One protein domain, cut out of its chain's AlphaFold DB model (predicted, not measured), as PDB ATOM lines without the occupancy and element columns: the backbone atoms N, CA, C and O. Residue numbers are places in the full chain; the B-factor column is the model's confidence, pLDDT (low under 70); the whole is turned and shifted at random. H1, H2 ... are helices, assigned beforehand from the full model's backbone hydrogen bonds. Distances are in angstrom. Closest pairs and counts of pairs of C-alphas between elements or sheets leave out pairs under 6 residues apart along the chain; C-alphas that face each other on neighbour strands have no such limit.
ATOM      1  N   ALA A  27     123.695 213.769 162.690       86.12
ATOM      2  CA  ALA A  27     123.695 214.987 163.498       86.12
ATOM      3  C   ALA A  27     122.618 214.956 164.599       86.12
ATOM      4  O   ALA A  27     122.868 215.431 165.707       86.12
ATOM      5  N   GLY A  28     121.444 214.381 164.318       88.56
ATOM      6  CA  GLY A  28     120.379 214.166 165.301       88.56
ATOM      7  C   GLY A  28     120.789 213.204 166.418       88.56
ATOM      8  O   GLY A  28     120.660 213.543 167.592       88.56
ATOM      9  N   GLU A  29     121.365 212.056 166.059       88.31
ATOM     10  CA  GLU A  29     121.883 211.057 167.008       88.31
ATOM     11  C   GLU A  29     122.983 211.650 167.906       88.31
ATOM     12  O   GLU A  29     122.951 211.487 169.127       88.31
ATOM     13  N   ARG A  30     123.907 212.438 167.332       85.88
ATOM     14  CA  ARG A  30     124.939 213.156 168.103       85.88
ATOM     15  C   ARG A  30     124.343 214.150 169.099       85.88
ATOM     16  O   ARG A  30     124.800 214.204 170.237       85.88
ATOM     17  N   ARG A  31     123.317 214.916 168.705       86.31
ATOM     18  CA  ARG A  31     122.627 215.856 169.609       86.31
ATOM     19  C   ARG A  31     121.940 215.132 170.766       86.31
ATOM     20  O   ARG A  31     122.046 215.588 171.900       86.31
ATOM     21  N   GLN A  32     121.267 214.013 170.497       86.62
ATOM     22  CA  GLN A  32     120.628 213.205 171.542       86.62
ATOM     23  C   GLN A  32     121.657 212.619 172.513       86.62
ATOM     24  O   GLN A  32     121.484 212.744 173.723       86.62
ATOM     25  N   SER A  33     122.753 212.061 171.997       83.94
ATOM     26  CA  SER A  33     123.846 211.532 172.819       83.94
ATOM     27  C   SER A  33     124.475 212.616 173.708       83.94
ATOM     28  O   SER A  33     124.640 212.411 174.910       83.94
ATOM     29  N   GLN A  34     124.732 213.813 173.166       84.88
ATOM     30  CA  GLN A  34     125.240 214.948 173.949       84.88
ATOM     31  C   GLN A  34     124.249 215.420 175.022       84.88
ATOM     32  O   GLN A  34     124.658 215.738 176.140       84.88
ATOM     33  N   ALA A  35     122.949 215.453 174.714       85.62
ATOM     34  CA  ALA A  35     121.917 215.816 175.683       85.62
ATOM     35  C   ALA A  35     121.826 214.796 176.831       85.62
ATOM     36  O   ALA A  35     121.766 215.191 177.995       85.62
ATOM     37  N   GLN A  36     121.884 213.497 176.516       85.38
ATOM     38  CA  GLN A  36     121.907 212.421 177.512       85.38
ATOM     39  C   GLN A  36     123.145 212.505 178.410       85.38
ATOM     40  O   GLN A  36     123.019 212.427 179.631       85.38
ATOM     41  N   ALA A  37     124.325 212.743 177.829       83.81
ATOM     42  CA  ALA A  37     125.560 212.919 178.589       83.81
ATOM     43  C   ALA A  37     125.477 214.117 179.548       83.81
ATOM     44  O   ALA A  37     125.844 214.012 180.716       83.81
ATOM     45  N   ARG A  38     124.932 215.251 179.089       84.56
ATOM     46  CA  ARG A  38     124.773 216.450 179.922       84.56
ATOM     47  C   ARG A  38     123.764 216.250 181.055       84.56
ATOM     48  O   ARG A  38     124.032 216.677 182.174       84.56
ATOM     49  N   ALA A  39     122.646 215.575 180.788       84.75
ATOM     50  CA  ALA A  39     121.661 215.226 181.813       84.75
ATOM     51  C   ALA A  39     122.247 214.281 182.878       84.75
ATOM     52  O   ALA A  39     121.986 214.450 184.069       84.75
ATOM     53  N   PHE A  40     123.077 213.319 182.463       85.19
ATOM     54  CA  PHE A  40     123.785 212.430 183.381       85.19
ATOM     55  C   PHE A  40     124.744 213.201 184.300       85.19
ATOM     56  O   PHE A  40     124.713 213.017 185.515       85.19
ATOM     57  N   LEU A  41     125.552 214.105 183.738       82.25
ATOM     58  CA  LEU A  41     126.486 214.929 184.511       82.25
ATOM     59  C   LEU A  41     125.766 215.841 185.515       82.25
ATOM     60  O   LEU A  41     126.200 215.935 186.659       82.25
ATOM     61  N   ASP A  42     124.651 216.474 185.131       83.88
ATOM     62  CA  ASP A  42     123.900 217.354 186.038       83.88
ATOM     63  C   ASP A  42     123.264 216.581 187.206       83.88
ATOM     64  O   ASP A  42     123.295 217.039 188.350       83.88
ATOM     65  N   LYS A  43     122.773 215.362 186.949       81.12
ATOM     66  CA  LYS A  43     122.249 214.470 187.994       81.12
ATOM     67  C   LYS A  43     123.323 214.060 189.009       81.12
ATOM     68  O   LYS A  43     123.013 213.870 190.183       81.12
ATOM     69  N   HIS A  44     124.572 213.933 188.568       81.12
ATOM     70  CA  HIS A  44     125.693 213.445 189.374       81.12
ATOM     71  C   HIS A  44     126.732 214.534 189.681       81.12
ATOM     72  O   HIS A  44     127.901 214.233 189.899       81.12
ATOM     73  N   LYS A  45     126.323 215.808 189.722       80.94
ATOM     74  CA  LYS A  45     127.240 216.936 189.960       80.94
ATOM     75  C   LYS A  45     127.783 217.023 191.386       80.94
ATOM     76  O   LYS A  45     128.858 217.573 191.601       80.94
ATOM     77  N   SER A  46     127.046 216.497 192.359       82.25
ATOM     78  CA  SER A  46     127.375 216.593 193.782       82.25
ATOM     79  C   SER A  46     127.572 215.219 194.400       82.25
ATOM     80  O   SER A  46     126.798 214.300 194.136       82.25
ATOM     81  N   CYS A  47     128.579 215.102 195.266       82.88
ATOM     82  CA  CYS A  47     128.851 213.883 196.013       82.88
ATOM     83  C   CYS A  47     127.625 213.393 196.801       82.88
ATOM     84  O   CYS A  47     127.026 214.159 197.559       82.88
ATOM     85  N   ALA A  48     127.321 212.095 196.692       78.50
ATOM     86  CA  ALA A  48     126.218 211.448 197.407       78.50
ATOM     87  C   ALA A  48     126.310 211.577 198.943       78.50
ATOM     88  O   ALA A  48     125.294 211.558 199.629       78.50
ATOM     89  N   ALA A  49     127.512 211.776 199.495       72.81
ATOM     90  CA  ALA A  49     127.718 211.998 200.929       72.81
ATOM     91  C   ALA A  49     127.392 213.431 201.407       72.81
ATOM     92  O   ALA A  49     127.562 213.719 202.597       72.81
ATOM     93  N   GLY A  50     127.002 214.341 200.504       75.75
ATOM     94  CA  GLY A  50     126.666 215.731 200.830       75.75
ATOM     95  C   GLY A  50     127.866 216.616 201.187       75.75
ATOM     96  O   GLY A  50     127.694 217.678 201.770       75.75
ATOM     97  N   CYS A  51     129.095 216.207 200.850       77.81
ATOM     98  CA  CYS A  51     130.320 216.922 201.240       77.81
ATOM     99  C   CYS A  51     130.625 218.188 200.413       77.81
ATOM    100  O   CYS A  51     131.670 218.802 200.607       77.81
ATOM    101  N   GLY A  52     129.771 218.546 199.448       76.56
ATOM    102  CA  GLY A  52     129.945 219.724 198.586       76.56
ATOM    103  C   GLY A  52     131.043 219.610 197.518       76.56
ATOM    104  O   GLY A  52     131.166 220.504 196.688       76.56
ATOM    105  N   ARG A  53     131.822 218.519 197.492       81.19
ATOM    106  CA  ARG A  53     132.828 218.262 196.446       81.19
ATOM    107  C   ARG A  53     132.191 217.651 195.185       81.19
ATOM    108  O   ARG A  53     131.230 216.880 195.315       81.19
ATOM    109  N   PRO A  54     132.727 217.952 193.985       80.00
ATOM    110  CA  PRO A  54     132.263 217.343 192.743       80.00
ATOM    111  C   PRO A  54     132.552 215.836 192.724       80.00
ATOM    112  O   PRO A  54     133.481 215.352 193.376       80.00
ATOM    113  N   VAL A  55     131.726 215.091 191.993       84.19
ATOM    114  CA  VAL A  55     131.875 213.638 191.821       84.19
ATOM    115  C   VAL A  55     133.035 213.328 190.878       84.19
ATOM    116  O   VAL A  55     133.272 214.058 189.917       84.19
ATOM    117  N   ALA A  56     133.759 212.243 191.151       80.94
ATOM    118  CA  ALA A  56     134.850 211.792 190.297       80.94
ATOM    119  C   ALA A  56     134.317 210.996 189.087       80.94
ATOM    120  O   ALA A  56     133.449 210.133 189.235       80.94
ATOM    121  N   PHE A  57     134.868 211.249 187.900       82.38
ATOM    122  CA  PHE A  57     134.550 210.548 186.650       82.38
ATOM    123  C   PHE A  57     135.797 209.841 186.103       82.38
ATOM    124  O   PHE A  57     136.919 210.205 186.459       82.38
ATOM    125  N   TYR A  58     135.616 208.823 185.260       79.75
ATOM    126  CA  TYR A  58     136.728 208.261 184.487       79.75
ATOM    127  C   TYR A  58     137.090 209.202 183.336       79.75
ATOM    128  O   TYR A  58     136.239 209.502 182.501       79.75
ATOM    129  N   GLU A  59     138.347 209.643 183.289       68.62
ATOM    130  CA  GLU A  59     138.850 210.565 182.259       68.62
ATOM    131  C   GLU A  59     138.946 209.892 180.877       68.62
ATOM    132  O   GLU A  59     138.674 210.531 179.865       68.62
ATOM    133  N   ASP A  60     139.201 208.578 180.843       73.75
ATOM    134  CA  ASP A  60     139.430 207.808 179.610       73.75
ATOM    135  C   ASP A  60     138.212 206.997 179.130       73.75
ATOM    136  O   ASP A  60     138.339 206.077 178.318       73.75
ATOM    137  N   SER A  61     137.007 207.285 179.637       70.75
ATOM    138  CA  SER A  61     135.813 206.525 179.252       70.75
ATOM    139  C   SER A  61     135.071 207.177 178.078       70.75
ATOM    140  O   SER A  61     134.703 208.350 178.162       70.75
ATOM    141  N   PRO A  62     134.755 206.430 177.001       70.38
ATOM    142  CA  PRO A  62     133.976 206.952 175.877       70.38
ATOM    143  C   PRO A  62     132.524 207.304 176.248       70.38
ATOM    144  O   PRO A  62     131.827 207.947 175.462       70.38
ATOM    145  N   VAL A  63     132.060 206.903 177.437       77.25
ATOM    146  CA  VAL A  63     130.757 207.263 178.004       77.25
ATOM    147  C   VAL A  63     130.931 207.839 179.415       77.25
ATOM    148  O   VAL A  63     131.779 207.353 180.164       77.25
ATOM    149  N   PRO A  64     130.124 208.837 179.827       78.25
ATOM    150  CA  PRO A  64     130.166 209.356 181.190       78.25
ATOM    151  C   PRO A  64     129.932 208.229 182.197       78.25
ATOM    152  O   PRO A  64     128.849 207.648 182.264       78.25
ATOM    153  N   SER A  65     130.963 207.904 182.968       80.06
ATOM    154  CA  SER A  65     130.935 206.833 183.957       80.06
ATOM    155  C   SER A  65     131.495 207.339 185.278       80.06
ATOM    156  O   SER A  65     132.471 208.091 185.329       80.06
ATOM    157  N   LEU A  66     130.817 206.967 186.362       83.19
ATOM    158  CA  LEU A  66     131.135 207.435 187.704       83.19
ATOM    159  C   LEU A  66     132.295 206.625 188.270       83.19
ATOM    160  O   LEU A  66     132.282 205.392 188.236       83.19
ATOM    161  N   LYS A  67     133.257 207.321 188.862       76.06
ATOM    162  CA  LYS A  67     134.257 206.712 189.729       76.06
ATOM    163  C   LYS A  67     133.686 206.628 191.144       76.06
ATOM    164  O   LYS A  67     132.832 207.427 191.533       76.06
ATOM    165  N   HIS A  68     134.133 205.632 191.905       82.94
ATOM    166  CA  HIS A  68     133.748 205.450 193.308       82.94
ATOM    167  C   HIS A  68     132.228 205.472 193.549       82.94
ATOM    168  O   HIS A  68     131.785 206.047 194.531       82.94
ATOM    169  N   GLY A  69     131.404 204.952 192.629       77.25
ATOM    170  CA  GLY A  69     129.949 204.847 192.821       77.25
ATOM    171  C   GLY A  69     129.182 206.172 192.971       77.25
ATOM    172  O   GLY A  69     128.088 206.169 193.527       77.25
ATOM    173  N   GLY A  70     129.722 207.305 192.502       81.31
ATOM    174  CA  GLY A  70     129.067 208.616 192.640       81.31
ATOM    175  C   GLY A  70     129.543 209.452 193.838       81.31
ATOM    176  O   GLY A  70     128.903 210.441 194.208       81.31
ATOM    177  N   TYR A  71     130.669 209.072 194.444       83.81
ATOM    178  CA  TYR A  71     131.333 209.809 195.520       83.81
ATOM    179  C   TYR A  71     132.572 210.570 195.008       83.81
ATOM    180  O   TYR A  71     133.111 210.284 193.940       83.81
ATOM    181  N   CYS A  72     133.039 211.567 195.765       84.56
ATOM    182  CA  CYS A  72     134.166 212.418 195.351       84.56
ATOM    183  C   CYS A  72     135.553 211.765 195.525       84.56
ATOM    184  O   CYS A  72     136.543 212.292 195.034       84.56
ATOM    185  N   SER A  73     135.654 210.670 196.281       85.62
ATOM    186  CA  SER A  73     136.895 209.922 196.540       85.62
ATOM    187  C   SER A  73     136.563 208.553 197.130       85.62
ATOM    188  O   SER A  73     135.463 208.360 197.650       85.62
ATOM    189  N   GLU A  74     137.523 207.628 197.109       84.25
ATOM    190  CA  GLU A  74     137.374 206.305 197.726       84.25
ATOM    191  C   GLU A  74     137.146 206.390 199.246       84.25
ATOM    192  O   GLU A  74     136.333 205.659 199.805       84.25
ATOM    193  N   GLU A  75     137.790 207.341 199.923       84.06
ATOM    194  CA  GLU A  75     137.555 207.610 201.346       84.06
ATOM    195  C   GLU A  75     136.128 208.093 201.607       84.06
ATOM    196  O   GLU A  75     135.485 207.668 202.566       84.06
ATOM    197  N   CYS A  76     135.605 208.957 200.733       81.94
ATOM    198  CA  CYS A  76     134.243 209.463 200.840       81.94
ATOM    199  C   CYS A  76     133.205 208.379 200.524       81.94
ATOM    200  O   CYS A  76     132.171 208.336 201.186       81.94
ATOM    201  N   GLN A  77     133.509 207.476 199.588       84.38
ATOM    202  CA  GLN A  77     132.718 206.274 199.342       84.38
ATOM    203  C   GLN A  77     132.687 205.392 200.592       84.38
ATOM    204  O   GLN A  77     131.609 205.121 201.107       84.38
ATOM    205  N   ARG A  78     133.848 205.047 201.166       81.88
ATOM    206  CA  ARG A  78     133.926 204.250 202.401       81.88
ATOM    207  C   ARG A  78     133.225 204.932 203.578       81.88
ATOM    208  O   ARG A  78     132.601 204.261 204.390       81.88
ATOM    209  N   ALA A  79     133.311 206.256 203.699       76.12
ATOM    210  CA  ALA A  79     132.617 207.017 204.739       76.12
ATOM    211  C   ALA A  79     131.096 207.069 204.513       76.12
ATOM    212  O   ALA A  79     130.337 207.018 205.480       76.12
ATOM    213  N   GLY A  80     130.651 207.163 203.257       68.06
ATOM    214  CA  GLY A  80     129.248 207.088 202.854       68.06
ATOM    215  C   GLY A  80     128.659 205.702 203.096       68.06
ATOM    216  O   GLY A  80     127.620 205.592 203.735       68.06
TER     217      GLY A  80
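Overview. This is residues 27 to 80 of the 296 residues of the protein "Resolvase" of uncultured bacterium (UniProt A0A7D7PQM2). One long helix, H1, reaches out like an arm from a loose body of loops, and the short helix H2 sits at the far end of that body. The body is mostly one long stretch without a named element, residues 44 to 73, which loops back toward H1 around Pro 62 before it turns again to H2. The printed part has 54 residues with two named helices, H1 then H2, and no named strand; the class is all helix, though under half of the residues, 24 of 54, are in named elements. The whole is loose, with a radius of gyration of the C-alphas of 12.7 A, and spans 43 by 20 by 12 A, the arm H1 making much of the length.

Arrangement. H1, residues 27 to 43, comes first, and its residues 27 to 32 stand free. A long link of 30 residues follows, and then H2, residues 74 to 80. H1 and H2 are apart, with no C-alpha of the one within 8 A of the other. In both helices every O i to N i+4 pair is within hydrogen-bond range.

Along the chain. H1 begins with C-alpha 27 at (123.695, 214.987, 163.498), ends with C-alpha 43 at (122.249, 214.470, 187.994), and is 24.5 A long from first to last C-alpha. In the link, C-alpha 62 is at (133.976, 206.952, 175.877). H2 is 9.6 A long and ends with C-alpha 80 at (129.248, 207.088, 202.854).

Size, cuts and confidence. The two C-alphas farthest apart, those of Ala 27 and Ala 79, are 42.9 A apart. The printed part has no cut. The C-alphas of residues 44 to 73 lie 5 to 15 A from the mean of all C-alphas. The mean pLDDT of the printed part is 81.1, and residues 59 and 80 are under 70.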